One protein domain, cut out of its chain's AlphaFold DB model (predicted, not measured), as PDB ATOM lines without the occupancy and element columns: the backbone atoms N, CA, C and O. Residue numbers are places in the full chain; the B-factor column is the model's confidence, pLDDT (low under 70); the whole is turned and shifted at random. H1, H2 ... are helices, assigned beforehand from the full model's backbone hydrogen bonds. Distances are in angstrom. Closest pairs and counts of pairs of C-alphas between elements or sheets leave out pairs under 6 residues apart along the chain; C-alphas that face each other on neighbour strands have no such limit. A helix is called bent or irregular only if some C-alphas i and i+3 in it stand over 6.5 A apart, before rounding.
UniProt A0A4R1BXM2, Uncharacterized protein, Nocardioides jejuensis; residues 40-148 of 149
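AT A GLANCE: This is residues 40 to 148 of the 149 residues of an uncharacterized protein of Nocardioides jejuensis (UniProt A0A4R1BXM2). Look for an elongated up-and-down bundle of four helices, H1, the slightly bent H2, H3 and the shorter H5, set round a long axis with neighbours running opposite ways. The ring is not fully closed between H1 and H5, short H4 turns the chain near one end of the bundle, and residues 143 to 148 fold back from the end of H5. The printed part has 109 residues with five named helices, in the order H1, H2, H3, H4, H5, and no named strand; the class is all helix. It is compact, with a radius of gyration of the C-alphas of 14.2 A, and spans 45 by 24 by 20 A.

HOW THE PARTS SIT: Begin with H1, residues 40 to 64. H2, residues 70 to 94, was assigned as one helix by its hydrogen bonds but is bent, C-alphas 79 and 82 being 6.7 A apart; its arms H2a, residues 70 to 79, and H2b, residues 82 to 94, stand at a shallow tilt of 26 degrees. H1 touches H2b with its residues 46 to 57 alone, opposite ways at a shallow tilt of 10 degrees; their closest C-alphas, of Ala 46 and Ile 92, are 5.6 A apart. H1 and H2a form a helical hairpin and only just touch, with 3 pairs of C-alphas within 8 A, the closest being Leu 64 and Ala 72 at 7.0 A. Next look at H3, residues 99 to 121, which is irregular, C-alphas 100 and 103 being 7.5 A apart. H2b and H3 form a helical hairpin at a shallow tilt of 18 degrees, the closest C-alphas being Ile 89 and Leu 109 at 7.0 A. H3 touches H5, residues 133 to 142, with its residues 104 to 112 alone, opposite ways at a shallow tilt of 19 degrees; C-alphas 112 and 135 are closest, at 5.6 A. H4, residues 123 to 127, touches H2a, closest at Glu 74 and Trp 123 with C-alphas 6.2 A apart, and touches H3 only at the corner, closest at the C-alphas of Val 119 and Gly 126, 5.3 A. H1 and H5 are only just apart, their closest C-alphas 8.0 A from each other. Every O i to N i+4 pair is within hydrogen-bond range in H2a, H2b and H5; the counts are 19 of 21 in H1, 17 of 19 in H3 and 0 of 1 in H4, where 2 of 2 O i to N i+3 pairs are.

IN THESE COORDINATES: Find C-alpha 40 at (56.654, -54.384, -33.472); from there H1 runs 36.8 A to C-alpha 64 at (21.874, -44.400, -26.982). H2a and H2b measure 13.9 A and 18.4 A, and H3 33.5 A. H5 runs 14.3 A and ends at C-alpha 142, (48.658, -58.018, -39.967).

THE WHOLE: The C-alphas farthest apart, of Ser 67 and Ala 99, are 45.8 A from each other. The links H1 to H2, H2 to H3, H3 to H4 and H4 to H5 are tight. The printed part has no cut, its mean pLDDT is 96.6, and no printed residue is under 70.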
ATOM      1  N   ALA A  40      57.319 -54.196 -34.754       96.19
ATOM      2  CA  ALA A  40      56.654 -54.384 -33.472       96.19
ATOM      3  C   ALA A  40      56.130 -53.060 -32.892       96.19
ATOM      4  O   ALA A  40      55.010 -53.013 -32.388       96.19
ATOM      5  N   GLU A  41      56.908 -51.979 -32.990       96.69
ATOM      6  CA  GLU A  41      56.485 -50.658 -32.518       96.69
ATOM      7  C   GLU A  41      55.341 -50.093 -33.350       96.69
ATOM      8  O   GLU A  41      54.398 -49.548 -32.776       96.69
ATOM      9  N   TYR A  42      55.398 -50.251 -34.676       97.25
ATOM     10  CA  TYR A  42      54.323 -49.831 -35.565       97.25
ATOM     11  C   TYR A  42      53.023 -50.563 -35.232       97.25
ATOM     12  O   TYR A  42      52.013 -49.915 -34.965       97.25
ATOM     13  N   LEU A  43      53.054 -51.902 -35.185       97.62
ATOM     14  CA  LEU A  43      51.862 -52.706 -34.905       97.62
ATOM     15  C   LEU A  43      51.279 -52.376 -33.531       97.62
ATOM     16  O   LEU A  43      50.080 -52.152 -33.415       97.62
ATOM     17  N   LYS A  44      52.126 -52.246 -32.502       98.06
ATOM     18  CA  LYS A  44      51.683 -51.863 -31.156       98.06
ATOM     19  C   LYS A  44      51.008 -50.489 -31.134       98.06
ATOM     20  O   LYS A  44      49.990 -50.325 -30.467       98.06
ATOM     21  N   GLN A  45      51.579 -49.494 -31.813       98.31
ATOM     22  CA  GLN A  45      51.011 -48.143 -31.842       98.31
ATOM     23  C   GLN A  45      49.716 -48.084 -32.655       98.31
ATOM     24  O   GLN A  45      48.751 -47.472 -32.203       98.31
ATOM     25  N   ALA A  46      49.670 -48.742 -33.815       98.19
ATOM     26  CA  ALA A  46      48.475 -48.808 -34.650       98.19
ATOM     27  C   ALA A  46      47.324 -49.533 -33.931       98.19
ATOM     28  O   ALA A  46      46.216 -49.006 -33.867       98.19
ATOM     29  N   ASP A  47      47.598 -50.681 -33.307       98.50
ATOM     30  CA  ASP A  47      46.584 -51.452 -32.583       98.50
ATOM     31  C   ASP A  47      46.055 -50.692 -31.359       98.50
ATOM     32  O   ASP A  47      44.851 -50.651 -31.113       98.50
ATOM     33  N   ALA A  48      46.928 -49.980 -30.637       98.56
ATOM     34  CA  ALA A  48      46.517 -49.130 -29.520       98.56
ATOM     35  C   ALA A  48      45.593 -47.974 -29.953       98.56
ATOM     36  O   ALA A  48      44.696 -47.587 -29.199       98.56
ATOM     37  N   LEU A  49      45.782 -47.422 -31.159       98.44
ATOM     38  CA  LEU A  49      44.881 -46.406 -31.708       98.44
ATOM     39  C   LEU A  49      43.484 -46.978 -31.967       98.44
ATOM     40  O   LEU A  49      42.499 -46.335 -31.601       98.44
ATOM     41  N   CYS A  50      43.397 -48.181 -32.540       98.44
ATOM     42  CA  CYS A  50      42.128 -48.874 -32.756       98.44
ATOM     43  C   CYS A  50      41.464 -49.279 -31.435       98.44
ATOM     44  O   CYS A  50      40.283 -49.022 -31.240       98.44
ATOM     45  N   ALA A  51      42.220 -49.787 -30.460       98.62
ATOM     46  CA  ALA A  51      41.681 -50.093 -29.135       98.62
ATOM     47  C   ALA A  51      41.075 -48.848 -28.457       98.62
ATOM     48  O   ALA A  51      39.988 -48.906 -27.881       98.62
ATOM     49  N   GLY A  52      41.747 -47.697 -28.567       98.06
ATOM     50  CA  GLY A  52      41.221 -46.423 -28.074       98.06
ATOM     51  C   GLY A  52      39.976 -45.945 -28.828       98.06
ATOM     52  O   GLY A  52      39.077 -45.360 -28.218       98.06
ATOM     53  N   MET A  53      39.906 -46.205 -30.137       97.81
ATOM     54  CA  MET A  53      38.721 -45.965 -30.963       97.81
ATOM     55  C   MET A  53      37.527 -46.770 -30.456       97.81
ATOM     56  O   MET A  53      36.497 -46.180 -30.145       97.81
ATOM     57  N   ASN A  54      37.703 -48.087 -30.320       97.88
ATOM     58  CA  ASN A  54      36.662 -49.021 -29.900       97.88
ATOM     59  C   ASN A  54      36.139 -48.629 -28.524       97.88
ATOM     60  O   ASN A  54      34.951 -48.388 -28.372       97.88
ATOM     61  N   ALA A  55      37.032 -48.388 -27.560       98.19
ATOM     62  CA  ALA A  55      36.637 -47.928 -26.232       98.19
ATOM     63  C   ALA A  55      35.861 -46.596 -26.257       98.19
ATOM     64  O   ALA A  55      34.952 -46.386 -25.451       98.19
ATOM     65  N   SER A  56      36.208 -45.680 -27.168       96.94
ATOM     66  CA  SER A  56      35.505 -44.399 -27.311       96.94
ATOM     67  C   SER A  56      34.110 -44.581 -27.910       96.94
ATOM     68  O   SER A  56      33.160 -43.979 -27.410       96.94
ATOM     69  N   ILE A  57      33.983 -45.416 -28.945       96.62
ATOM     70  CA  ILE A  57      32.705 -45.741 -29.589       96.62
ATOM     71  C   ILE A  57      31.817 -46.528 -28.624       96.62
ATOM     72  O   ILE A  57      30.670 -46.140 -28.430       96.62
ATOM     73  N   ASP A  58      32.347 -47.545 -27.948       96.62
ATOM     74  CA  ASP A  58      31.626 -48.342 -26.953       96.62
ATOM     75  C   ASP A  58      31.079 -47.450 -25.844       96.62
ATOM     76  O   ASP A  58      29.893 -47.502 -25.520       96.62
ATOM     77  N   LYS A  59      31.915 -46.564 -25.293       97.00
ATOM     78  CA  LYS A  59      31.478 -45.609 -24.272       97.00
ATOM     79  C   LYS A  59      30.400 -44.664 -24.798       97.00
ATOM     80  O   LYS A  59      29.452 -44.371 -24.076       97.00
ATOM     81  N   ALA A  60      30.544 -44.164 -26.021       96.19
ATOM     82  CA  ALA A  60      29.552 -43.277 -26.611       96.19
ATOM     83  C   ALA A  60      28.240 -44.015 -26.921       96.19
ATOM     84  O   ALA A  60      27.176 -43.438 -26.747       96.19
ATOM     85  N   SER A  61      28.289 -45.296 -27.292       95.56
ATOM     86  CA  SER A  61      27.094 -46.098 -27.571       95.56
ATOM     87  C   SER A  61      26.204 -46.276 -26.337       95.56
ATOM     88  O   SER A  61      24.987 -46.351 -26.464       95.56
ATOM     89  N   GLN A  62      26.781 -46.236 -25.130       95.44
ATOM     90  CA  GLN A  62      26.026 -46.317 -23.874       95.44
ATOM     91  C   GLN A  62      25.038 -45.154 -23.694       95.44
ATOM     92  O   GLN A  62      24.106 -45.269 -22.901       95.44
ATOM     93  N   THR A  63      25.207 -44.037 -24.411       92.69
ATOM     94  CA  THR A  63      24.273 -42.902 -24.344       92.69
ATOM     95  C   THR A  63      23.026 -43.094 -25.212       92.69
ATOM     96  O   THR A  63      22.067 -42.344 -25.046       92.69
ATOM     97  N   LEU A  64      23.008 -44.098 -26.100       93.38
ATOM     98  CA  LEU A  64      21.874 -44.400 -26.982       93.38
ATOM     99  C   LEU A  64      20.710 -45.103 -26.271       93.38
ATOM    100  O   LEU A  64      19.590 -45.096 -26.781       93.38
ATOM    101  N   GLY A  65      20.962 -45.695 -25.100       90.81
ATOM    102  CA  GLY A  65      20.007 -46.568 -24.416       90.81
ATOM    103  C   GLY A  65      19.836 -47.928 -25.108       90.81
ATOM    104  O   GLY A  65      20.515 -48.241 -26.082       90.81
ATOM    105  N   ASP A  66      18.916 -48.750 -24.597       90.62
ATOM    106  CA  ASP A  66      18.785 -50.163 -25.001       90.62
ATOM    107  C   ASP A  66      18.090 -50.372 -26.358       90.62
ATOM    108  O   ASP A  66      18.107 -51.467 -26.920       90.62
ATOM    109  N   SER A  67      17.399 -49.358 -26.877       91.50
ATOM    110  CA  SER A  67      16.614 -49.457 -28.116       91.50
ATOM    111  C   SER A  67      16.545 -48.104 -28.827       91.50
ATOM    112  O   SER A  67      15.476 -47.488 -28.864       91.50
ATOM    113  N   PRO A  68      17.677 -47.610 -29.358       94.25
ATOM    114  CA  PRO A  68      17.686 -46.375 -30.127       94.25
ATOM    115  C   PRO A  68      16.846 -46.527 -31.394       94.25
ATOM    116  O   PRO A  68      16.836 -47.580 -32.039       94.25
ATOM    117  N   ASP A  69      16.153 -45.458 -31.768       96.25
ATOM    118  CA  ASP A  69      15.483 -45.406 -33.058       96.25
ATOM    119  C   ASP A  69      16.492 -45.208 -34.207       96.25
ATOM    120  O   ASP A  69      17.693 -44.991 -34.014       96.25
ATOM    121  N   ALA A  70      15.996 -45.301 -35.440       96.00
ATOM    122  CA  ALA A  70      16.830 -45.158 -36.627       96.00
ATOM    123  C   ALA A  70      17.513 -43.780 -36.717       96.00
ATOM    124  O   ALA A  70      18.627 -43.700 -37.224       96.00
ATOM    125  N   ALA A  71      16.875 -42.716 -36.221       96.50
ATOM    126  CA  ALA A  71      17.434 -41.369 -36.270       96.50
ATOM    127  C   ALA A  71      18.592 -41.213 -35.273       96.50
ATOM    128  O   ALA A  71      19.623 -40.637 -35.611       96.50
ATOM    129  N   ALA A  72      18.459 -41.780 -34.072       96.81
ATOM    130  CA  ALA A  72      19.525 -41.830 -33.079       96.81
ATOM    131  C   ALA A  72      20.728 -42.646 -33.576       96.81
ATOM    132  O   ALA A  72      21.871 -42.229 -33.401       96.81
ATOM    133  N   LEU A  73      20.485 -43.778 -34.243       96.56
ATOM    134  CA  LEU A  73      21.540 -44.601 -34.844       96.56
ATOM    135  C   LEU A  73      22.250 -43.903 -36.010       96.56
ATOM    136  O   LEU A  73      23.476 -43.983 -36.127       96.56
ATOM    137  N   GLU A  74      21.498 -43.208 -36.860       97.50
ATOM    138  CA  GLU A  74      22.049 -42.405 -37.950       97.50
ATOM    139  C   GLU A  74      22.933 -41.275 -37.411       97.50
ATOM    140  O   GLU A  74      24.087 -41.151 -37.822       97.50
ATOM    141  N   ALA A  75      22.432 -40.507 -36.438       97.44
ATOM    142  CA  ALA A  75      23.194 -39.448 -35.783       97.44
ATOM    143  C   ALA A  75      24.457 -40.002 -35.111       97.44
ATOM    144  O   ALA A  75      25.551 -39.485 -35.309       97.44
ATOM    145  N   PHE A  76      24.352 -41.120 -34.390       97.69
ATOM    146  CA  PHE A  76      25.515 -41.766 -33.785       97.69
ATOM    147  C   PHE A  76      26.566 -42.184 -34.817       97.69
ATOM    148  O   PHE A  76      27.765 -41.964 -34.627       97.69
ATOM    149  N   THR A  77      26.123 -42.755 -35.936       97.06
ATOM    150  CA  THR A  77      27.019 -43.182 -37.012       97.06
ATOM    151  C   THR A  77      27.746 -41.985 -37.626       97.06
ATOM    152  O   THR A  77      28.973 -42.005 -37.743       97.06
ATOM    153  N   ASN A  78      27.005 -40.929 -37.966       97.12
ATOM    154  CA  ASN A  78      27.528 -39.754 -38.660       97.12
ATOM    155  C   ASN A  78      28.352 -38.827 -37.761       97.12
ATOM    156  O   ASN A  78      29.388 -38.324 -38.192       97.12
ATOM    157  N   ASP A  79      27.941 -38.646 -36.508       97.44
ATOM    158  CA  ASP A  79      28.537 -37.650 -35.615       97.44
ATOM    159  C   ASP A  79      29.608 -38.249 -34.698       97.44
ATOM    160  O   ASP A  79      30.482 -37.534 -34.208       97.44
ATOM    161  N   THR A  80      29.569 -39.567 -34.465       97.62
ATOM    162  CA  THR A  80      30.497 -40.245 -33.547       97.62
ATOM    163  C   THR A  80      31.363 -41.279 -34.250       97.62
ATOM    164  O   THR A  80      32.591 -41.152 -34.236       97.62
ATOM    165  N   VAL A  81      30.765 -42.296 -34.875       96.62
ATOM    166  CA  VAL A  81      31.517 -43.442 -35.422       96.62
ATOM    167  C   VAL A  81      32.417 -43.010 -36.576       96.62
ATOM    168  O   VAL A  81      33.632 -43.227 -36.526       96.62
ATOM    169  N   LEU A  82      31.855 -42.357 -37.595       97.06
ATOM    170  CA  LEU A  82      32.594 -41.936 -38.784       97.06
ATOM    171  C   LEU A  82      33.738 -40.956 -38.457       97.06
ATOM    172  O   LEU A  82      34.874 -41.231 -38.860       97.06
ATOM    173  N   PRO A  83      33.526 -39.866 -37.688       97.88
ATOM    174  CA  PRO A  83      34.600 -38.933 -37.354       97.88
ATOM    175  C   PRO A  83      35.694 -39.575 -36.499       97.88
ATOM    176  O   PRO A  83      36.882 -39.330 -36.731       97.88
ATOM    177  N   THR A  84      35.322 -40.426 -35.536       97.88
ATOM    178  CA  THR A  84      36.293 -41.129 -34.683       97.88
ATOM    179  C   THR A  84      37.142 -42.092 -35.511       97.88
ATOM    180  O   THR A  84      38.369 -42.083 -35.386       97.88
ATOM    181  N   THR A  85      36.514 -42.845 -36.421       97.38
ATOM    182  CA  THR A  85      37.208 -43.780 -37.316       97.38
ATOM    183  C   THR A  85      38.170 -43.046 -38.246       97.38
ATOM    184  O   THR A  85      39.359 -43.359 -38.274       97.38
ATOM    185  N   LYS A  86      37.710 -41.995 -38.937       98.12
ATOM    186  CA  LYS A  86      38.560 -41.175 -39.822       98.12
ATOM    187  C   LYS A  86      39.763 -40.581 -39.092       98.12
ATOM    188  O   LYS A  86      40.877 -40.587 -39.612       98.12
ATOM    189  N   LYS A  87      39.559 -40.101 -37.860       98.19
ATOM    190  CA  LYS A  87      40.641 -39.566 -37.023       98.19
ATOM    191  C   LYS A  87      41.695 -40.624 -36.705       98.19
ATOM    192  O   LYS A  87      42.880 -40.304 -36.670       98.19
ATOM    193  N   VAL A  88      41.285 -41.858 -36.437       97.94
ATOM    194  CA  VAL A  88      42.204 -42.962 -36.132       97.94
ATOM    195  C   VAL A  88      42.947 -43.415 -37.382       97.94
ATOM    196  O   VAL A  88      44.165 -43.548 -37.321       97.94
ATOM    197  N   ILE A  89      42.265 -43.524 -38.521       97.25
ATOM    198  CA  ILE A  89      42.893 -43.830 -39.814       97.25
ATOM    199  C   ILE A  89      43.973 -42.806 -40.164       97.25
ATOM    200  O   ILE A  89      45.113 -43.191 -40.411       97.25
ATOM    201  N   SER A  90      43.679 -41.510 -40.033       97.44
ATOM    202  CA  SER A  90      44.674 -40.451 -40.253       97.44
ATOM    203  C   SER A  90      45.881 -40.554 -39.307       97.44
ATOM    204  O   SER A  90      47.018 -40.296 -39.704       97.44
ATOM    205  N   LYS A  91      45.675 -40.976 -38.052       97.81
ATOM    206  CA  LYS A  91      46.783 -41.213 -37.116       97.81
ATOM    207  C   LYS A  91      47.617 -42.434 -37.501       97.81
ATOM    208  O   LYS A  91      48.833 -42.371 -37.367       97.81
ATOM    209  N   ILE A  92      46.994 -43.516 -37.969       96.62
ATOM    210  CA  ILE A  92      47.699 -44.725 -38.421       96.62
ATOM    211  C   ILE A  92      48.529 -44.427 -39.679       96.62
ATOM    212  O   ILE A  92      49.676 -44.863 -39.768       96.62
ATOM    213  N   GLU A  93      47.994 -43.633 -40.611       94.38
ATOM    214  CA  GLU A  93      48.722 -43.134 -41.788       94.38
ATOM    215  C   GLU A  93      49.964 -42.322 -41.383       94.38
ATOM    216  O   GLU A  93      51.033 -42.467 -41.977       94.38
ATOM    217  N   ALA A  94      49.858 -41.521 -40.318       95.50
ATOM    218  CA  ALA A  94      50.961 -40.710 -39.811       95.50
ATOM    219  C   ALA A  94      52.077 -41.519 -39.114       95.50
ATOM    220  O   ALA A  94      53.201 -41.025 -39.013       95.50
ATOM    221  N   LEU A  95      51.818 -42.756 -38.664       93.25
ATOM    222  CA  LEU A  95      52.820 -43.593 -37.984       93.25
ATOM    223  C   LEU A  95      53.965 -44.065 -38.899       93.25
ATOM    224  O   LEU A  95      54.937 -44.604 -38.385       93.25
ATOM    225  N   THR A  96      53.878 -43.852 -40.222       88.81
ATOM    226  CA  THR A  96      54.862 -44.280 -41.240       88.81
ATOM    227  C   THR A  96      55.293 -45.750 -41.067       88.81
ATOM    228  O   THR A  96      56.270 -46.033 -40.369       88.81
ATOM    229  N   PRO A  97      54.598 -46.716 -41.699       92.44
ATOM    230  CA  PRO A  97      54.935 -48.128 -41.545       92.44
ATOM    231  C   PRO A  97      56.351 -48.443 -42.049       92.44
ATOM    232  O   PRO A  97      56.784 -47.869 -43.056       92.44
ATOM    233  N   PRO A  98      57.062 -49.398 -41.419       93.12
ATOM    234  CA  PRO A  98      58.299 -49.925 -41.980       93.12
ATOM    235  C   PRO A  98      58.045 -50.527 -43.366       93.12
ATOM    236  O   PRO A  98      56.950 -51.017 -43.659       93.12
ATOM    237  N   ALA A  99      59.068 -50.512 -44.225       94.19
ATOM    238  CA  ALA A  99      58.948 -50.890 -45.637       94.19
ATOM    239  C   ALA A  99      58.310 -52.276 -45.847       94.19
ATOM    240  O   ALA A  99      57.513 -52.462 -46.764       94.19
ATOM    241  N   GLU A 100      58.606 -53.225 -44.959       94.38
ATOM    242  CA  GLU A 100      58.060 -54.586 -44.968       94.38
ATOM    243  C   GLU A 100      56.544 -54.669 -44.697       94.38
ATOM    244  O   GLU A 100      55.887 -55.612 -45.139       94.38
ATOM    245  N   LEU A 101      55.972 -53.687 -43.991       95.94
ATOM    246  CA  LEU A 101      54.536 -53.603 -43.707       95.94
ATOM    247  C   LEU A 101      53.787 -52.694 -44.680       95.94
ATOM    248  O   LEU A 101      52.580 -52.862 -44.852       95.94
ATOM    249  N   LYS A 102      54.483 -51.741 -45.311       95.38
ATOM    250  CA  LYS A 102      53.872 -50.630 -46.047       95.38
ATOM    251  C   LYS A 102      52.777 -51.066 -47.021       95.38
ATOM    252  O   LYS A 102      51.669 -50.559 -46.938       95.38
ATOM    253  N   ALA A 103      53.054 -52.031 -47.897       97.81
ATOM    254  CA  ALA A 103      52.078 -52.457 -48.903       97.81
ATOM    255  C   ALA A 103      50.803 -53.068 -48.287       97.81
ATOM    256  O   ALA A 103      49.701 -52.826 -48.772       97.81
ATOM    257  N   GLN A 104      50.946 -53.847 -47.212       98.00
ATOM    258  CA  GLN A 104      49.816 -54.494 -46.541       98.00
ATOM    259  C   GLN A 104      48.985 -53.476 -45.749       98.00
ATOM    260  O   GLN A 104      47.757 -53.502 -45.804       98.00
ATOM    261  N   VAL A 105      49.655 -52.541 -45.068       97.56
ATOM    262  CA  VAL A 105      49.019 -51.428 -44.354       97.56
ATOM    263  C   VAL A 105      48.278 -50.509 -45.324       97.56
ATOM    264  O   VAL A 105      47.106 -50.222 -45.104       97.56
ATOM    265  N   ASP A 106      48.911 -50.094 -46.424       97.88
ATOM    266  CA  ASP A 106      48.291 -49.220 -47.426       97.88
ATOM    267  C   ASP A 106      47.035 -49.878 -48.031       97.88
ATOM    268  O   ASP A 106      46.009 -49.220 -48.215       97.88
ATOM    269  N   ALA A 107      47.081 -51.190 -48.293       98.38
ATOM    270  CA  ALA A 107      45.932 -51.949 -48.782       98.38
ATOM    271  C   ALA A 107      44.795 -52.021 -47.749       98.38
ATOM    272  O   ALA A 107      43.633 -51.811 -48.105       98.38
ATOM    273  N   MET A 108      45.122 -52.275 -46.479       98.38
ATOM    274  CA  MET A 108      44.156 -52.276 -45.379       98.38
ATOM    275  C   MET A 108      43.487 -50.902 -45.230       98.38
ATOM    276  O   MET A 108      42.261 -50.824 -45.195       98.38
ATOM    277  N   LEU A 109      44.265 -49.815 -45.198       97.62
ATOM    278  CA  LEU A 109      43.748 -48.447 -45.062       97.62
ATOM    279  C   LEU A 109      42.899 -48.036 -46.270       97.62
ATOM    280  O   LEU A 109      41.845 -47.425 -46.106       97.62
ATOM    281  N   THR A 110      43.305 -48.428 -47.481       98.44
ATOM    282  CA  THR A 110      42.508 -48.219 -48.700       98.44
ATOM    283  C   THR A 110      41.156 -48.924 -48.605       98.44
ATOM    284  O   THR A 110      40.126 -48.327 -48.921       98.44
ATOM    285  N   GLU A 111      41.135 -50.178 -48.146       98.38
ATOM    286  CA  GLU A 111      39.886 -50.913 -47.946       98.38
ATOM    287  C   GLU A 111      39.017 -50.242 -46.876       98.38
ATOM    288  O   GLU A 111      37.839 -50.014 -47.136       98.38
ATOM    289  N   VAL A 112      39.569 -49.855 -45.719       97.75
ATOM    290  CA  VAL A 112      38.805 -49.141 -44.677       97.75
ATOM    291  C   VAL A 112      38.199 -47.850 -45.225       97.75
ATOM    292  O   VAL A 112      37.003 -47.620 -45.051       97.75
ATOM    293  N   ASN A 113      38.976 -47.035 -45.940       98.12
ATOM    294  CA  ASN A 113      38.488 -45.792 -46.540       98.12
ATOM    295  C   ASN A 113      37.368 -46.042 -47.565       98.12
ATOM    296  O   ASN A 113      36.385 -45.301 -47.602       98.12
ATOM    297  N   ALA A 114      37.454 -47.122 -48.348       98.31
ATOM    298  CA  ALA A 114      36.384 -47.510 -49.266       98.31
ATOM    299  C   ALA A 114      35.098 -47.930 -48.531       98.31
ATOM    300  O   ALA A 114      33.996 -47.695 -49.025       98.31
ATOM    301  N   GLN A 115      35.216 -48.554 -47.357       97.69
ATOM    302  CA  GLN A 115      34.070 -48.927 -46.524       97.69
ATOM    303  C   GLN A 115      33.456 -47.698 -45.842       97.69
ATOM    304  O   GLN A 115      32.239 -47.539 -45.887       97.69
ATOM    305  N   ILE A 116      34.284 -46.792 -45.314       97.69
ATOM    306  CA  ILE A 116      33.860 -45.489 -44.781       97.69
ATOM    307  C   ILE A 116      33.030 -44.732 -45.821       97.69
ATOM    308  O   ILE A 116      31.917 -44.322 -45.513       97.69
ATOM    309  N   ALA A 117      33.503 -44.633 -47.066       98.25
ATOM    310  CA  ALA A 117      32.777 -43.938 -48.131       98.25
ATOM    311  C   ALA A 117      31.380 -44.532 -48.401       98.25
ATOM    312  O   ALA A 117      30.447 -43.804 -48.733       98.25
ATOM    313  N   LYS A 118      31.205 -45.851 -48.240       98.06
ATOM    314  CA  LYS A 118      29.889 -46.496 -48.365       98.06
ATOM    315  C   LYS A 118      28.973 -46.170 -47.189       98.06
ATOM    316  O   LYS A 118      27.792 -45.951 -47.417       98.06
ATOM    317  N   VAL A 119      29.508 -46.116 -45.967       97.69
ATOM    318  CA  VAL A 119      28.746 -45.699 -44.775       97.69
ATOM    319  C   VAL A 119      28.331 -44.230 -44.884       97.69
ATOM    320  O   VAL A 119      27.214 -43.888 -44.524       97.69
ATOM    321  N   GLU A 120      29.191 -43.366 -45.427       97.31
ATOM    322  CA  GLU A 120      28.848 -41.960 -45.681       97.31
ATOM    323  C   GLU A 120      27.737 -41.796 -46.723       97.31
ATOM    324  O   GLU A 120      26.928 -40.878 -46.621       97.31
ATOM    325  N   ALA A 121      27.696 -42.674 -47.727       97.81
ATOM    326  CA  ALA A 121      26.637 -42.672 -48.732       97.81
ATOM    327  C   ALA A 121      25.317 -43.263 -48.203       97.81
ATOM    328  O   ALA A 121      24.242 -42.830 -48.612       97.81
ATOM    329  N   ASP A 122      25.399 -44.260 -47.320       97.06
ATOM    330  CA  ASP A 122      24.261 -44.899 -46.665       97.06
ATOM    331  C   ASP A 122      24.684 -45.456 -45.300       97.06
ATOM    332  O   ASP A 122      25.346 -46.494 -45.215       97.06
ATOM    333  N   TRP A 123      24.257 -44.807 -44.212       96.06
ATOM    334  CA  TRP A 123      24.634 -45.211 -42.852       96.06
ATOM    335  C   TRP A 123      24.221 -46.653 -42.529       96.06
ATOM    336  O   TRP A 123      24.908 -47.347 -41.774       96.06
ATOM    337  N   LYS A 124      23.142 -47.154 -43.153       96.69
ATOM    338  CA  LYS A 124      22.669 -48.529 -42.951       96.69
ATOM    339  C   LYS A 124      23.660 -49.554 -43.479       96.69
ATOM    340  O   LYS A 124      23.683 -50.680 -42.981       96.69
ATOM    341  N   TYR A 125      24.513 -49.177 -44.435       96.25
ATOM    342  CA  TYR A 125      25.599 -50.032 -44.896       96.25
ATOM    343  C   TYR A 125      26.487 -50.477 -43.731       96.25
ATOM    344  O   TYR A 125      26.827 -51.657 -43.659       96.25
ATOM    345  N   GLY A 126      26.791 -49.568 -42.792       93.56
ATOM    346  CA  GLY A 126      27.617 -49.836 -41.610       93.56
ATOM    347  C   GLY A 126      27.028 -50.874 -40.654       93.56
ATOM    348  O   GLY A 126      27.759 -51.466 -39.871       93.56
ATOM    349  N   MET A 127      25.725 -51.144 -40.755       91.00
ATOM    350  CA  MET A 127      25.027 -52.152 -39.950       91.00
ATOM    351  C   MET A 127      24.942 -53.515 -40.626       91.00
ATOM    352  O   MET A 127      24.436 -54.479 -40.050       91.00
ATOM    353  N   THR A 128      25.392 -53.614 -41.874       94.25
ATOM    354  CA  THR A 128      25.355 -54.883 -42.587       94.25
ATOM    355  C   THR A 128      26.464 -55.808 -42.084       94.25
ATOM    356  O   THR A 128      27.573 -55.347 -41.816       94.25
ATOM    357  N   PRO A 129      26.254 -57.137 -42.086       90.81
ATOM    358  CA  PRO A 129      27.304 -58.099 -41.730       90.81
ATOM    359  C   PRO A 129      28.547 -58.056 -42.633       90.81
ATOM    360  O   PRO A 129      29.534 -58.725 -42.347       90.81
ATOM    361  N   LYS A 130      28.472 -57.340 -43.764       90.44
ATOM    362  CA  LYS A 130      29.553 -57.192 -44.746       90.44
ATOM    363  C   LYS A 130      30.386 -55.933 -44.526       90.44
ATOM    364  O   LYS A 130      31.447 -55.807 -45.143       90.44
ATOM    365  N   ALA A 131      29.891 -54.989 -43.725       93.62
ATOM    366  CA  ALA A 131      30.610 -53.764 -43.429       93.62
ATOM    367  C   ALA A 131      31.952 -54.124 -42.798       93.62
ATOM    368  O   ALA A 131      32.011 -54.927 -41.871       93.62
ATOM    369  N   PHE A 132      33.030 -53.573 -43.347       95.56
ATOM    370  CA  PHE A 132      34.392 -53.730 -42.832       95.56
ATOM    371  C   PHE A 132      34.949 -55.165 -42.744       95.56
ATOM    372  O   PHE A 132      36.144 -55.296 -42.534       95.56
ATOM    373  N   THR A 133      34.203 -56.241 -43.029       97.62
ATOM    374  CA  THR A 133      34.671 -57.640 -42.873       97.62
ATOM    375  C   THR A 133      36.031 -57.902 -43.526       97.62
ATOM    376  O   THR A 133      36.905 -58.544 -42.945       97.62
ATOM    377  N   LYS A 134      36.226 -57.396 -44.750       97.81
ATOM    378  CA  LYS A 134      37.488 -57.546 -45.485       97.81
ATOM    379  C   LYS A 134      38.623 -56.746 -44.838       97.81
ATOM    380  O   LYS A 134      39.714 -57.286 -44.693       97.81
ATOM    381  N   ALA A 135      38.361 -55.501 -44.442       97.12
ATOM    382  CA  ALA A 135      39.329 -54.666 -43.735       97.12
ATOM    383  C   ALA A 135      39.715 -55.280 -42.382       97.12
ATOM    384  O   ALA A 135      40.901 -55.402 -42.087       97.12
ATOM    385  N   ASN A 136      38.731 -55.759 -41.621       98.00
ATOM    386  CA  ASN A 136      38.937 -56.408 -40.333       98.00
ATOM    387  C   ASN A 136      39.808 -57.655 -40.486       98.00
ATOM    388  O   ASN A 136      40.773 -57.840 -39.750       98.00
ATOM    389  N   LYS A 137      39.545 -58.477 -41.510       98.50
ATOM    390  CA  LYS A 137      40.408 -59.618 -41.824       98.50
ATOM    391  C   LYS A 137      41.844 -59.189 -42.153       98.50
ATOM    392  O   LYS A 137      42.775 -59.808 -41.651       98.50
ATOM    393  N   MET A 138      42.032 -58.149 -42.965       98.44
ATOM    394  CA  MET A 138      43.371 -57.634 -43.292       98.44
ATOM    395  C   MET A 138      44.119 -57.156 -42.042       98.44
ATOM    396  O   MET A 138      45.303 -57.448 -41.893       98.44
ATOM    397  N   ALA A 139      43.430 -56.473 -41.127       98.19
ATOM    398  CA  ALA A 139      43.987 -56.054 -39.846       98.19
ATOM    399  C   ALA A 139      44.395 -57.253 -38.971       98.19
ATOM    400  O   ALA A 139      45.508 -57.290 -38.449       98.19
ATOM    401  N   MET A 140      43.542 -58.278 -38.872       98.25
ATOM    402  CA  MET A 140      43.863 -59.515 -38.148       98.25
ATOM    403  C   MET A 140      45.087 -60.225 -38.739       98.25
ATOM    404  O   MET A 140      45.987 -60.612 -37.996       98.25
ATOM    405  N   ASP A 141      45.158 -60.346 -40.068       98.06
ATOM    406  CA  ASP A 141      46.280 -60.985 -40.770       98.06
ATOM    407  C   ASP A 141      47.605 -60.204 -40.572       98.06
ATOM    408  O   ASP A 141      48.686 -60.793 -40.587       98.06
ATOM    409  N   LEU A 142      47.528 -58.889 -40.321       96.88
ATOM    410  CA  LEU A 142      48.658 -58.018 -39.967       96.88
ATOM    411  C   LEU A 142      49.102 -58.121 -38.496       96.88
ATOM    412  O   LEU A 142      50.183 -57.634 -38.155       96.88
ATOM    413  N   GLY A 143      48.297 -58.741 -37.628       97.38
ATOM    414  CA  GLY A 143      48.519 -58.763 -36.181       97.38
ATOM    415  C   GLY A 143      47.998 -57.518 -35.453       97.38
ATOM    416  O   GLY A 143      48.584 -57.122 -34.449       97.38
ATOM    417  N   LEU A 144      46.922 -56.908 -35.962       98.12
ATOM    418  CA  LEU A 144      46.223 -55.753 -35.383       98.12
ATOM    419  C   LEU A 144      44.818 -56.162 -34.892       98.12
ATOM    420  O   LEU A 144      43.818 -55.828 -35.538       98.12
ATOM    421  N   PRO A 145      44.705 -56.940 -33.801       97.94
ATOM    422  CA  PRO A 145      43.429 -57.493 -33.362       97.94
ATOM    423  C   PRO A 145      42.377 -56.440 -32.998       97.94
ATOM    424  O   PRO A 145      41.198 -56.656 -33.265       97.94
ATOM    425  N   ALA A 146      42.770 -55.295 -32.439       98.06
ATOM    426  CA  ALA A 146      41.836 -54.225 -32.105       98.06
ATOM    427  C   ALA A 146      41.374 -53.440 -33.342       98.06
ATOM    428  O   ALA A 146      40.297 -52.856 -33.330       98.06
ATOM    429  N   CYS A 147      42.164 -53.420 -34.417       96.75
ATOM    430  CA  CYS A 147      41.715 -52.882 -35.707       96.75
ATOM    431  C   CYS A 147      40.846 -53.882 -36.492       96.75
ATOM    432  O   CYS A 147      40.231 -53.510 -37.487       96.75
ATOM    433  N   GLY A 148      40.841 -55.152 -36.079       94.88
ATOM    434  CA  GLY A 148      40.135 -56.254 -36.727       94.88
ATOM    435  C   GLY A 148      38.812 -56.656 -36.075       94.88
ATOM    436  O   GLY A 148      38.271 -57.705 -36.429       94.88
TER     437      GLY A 148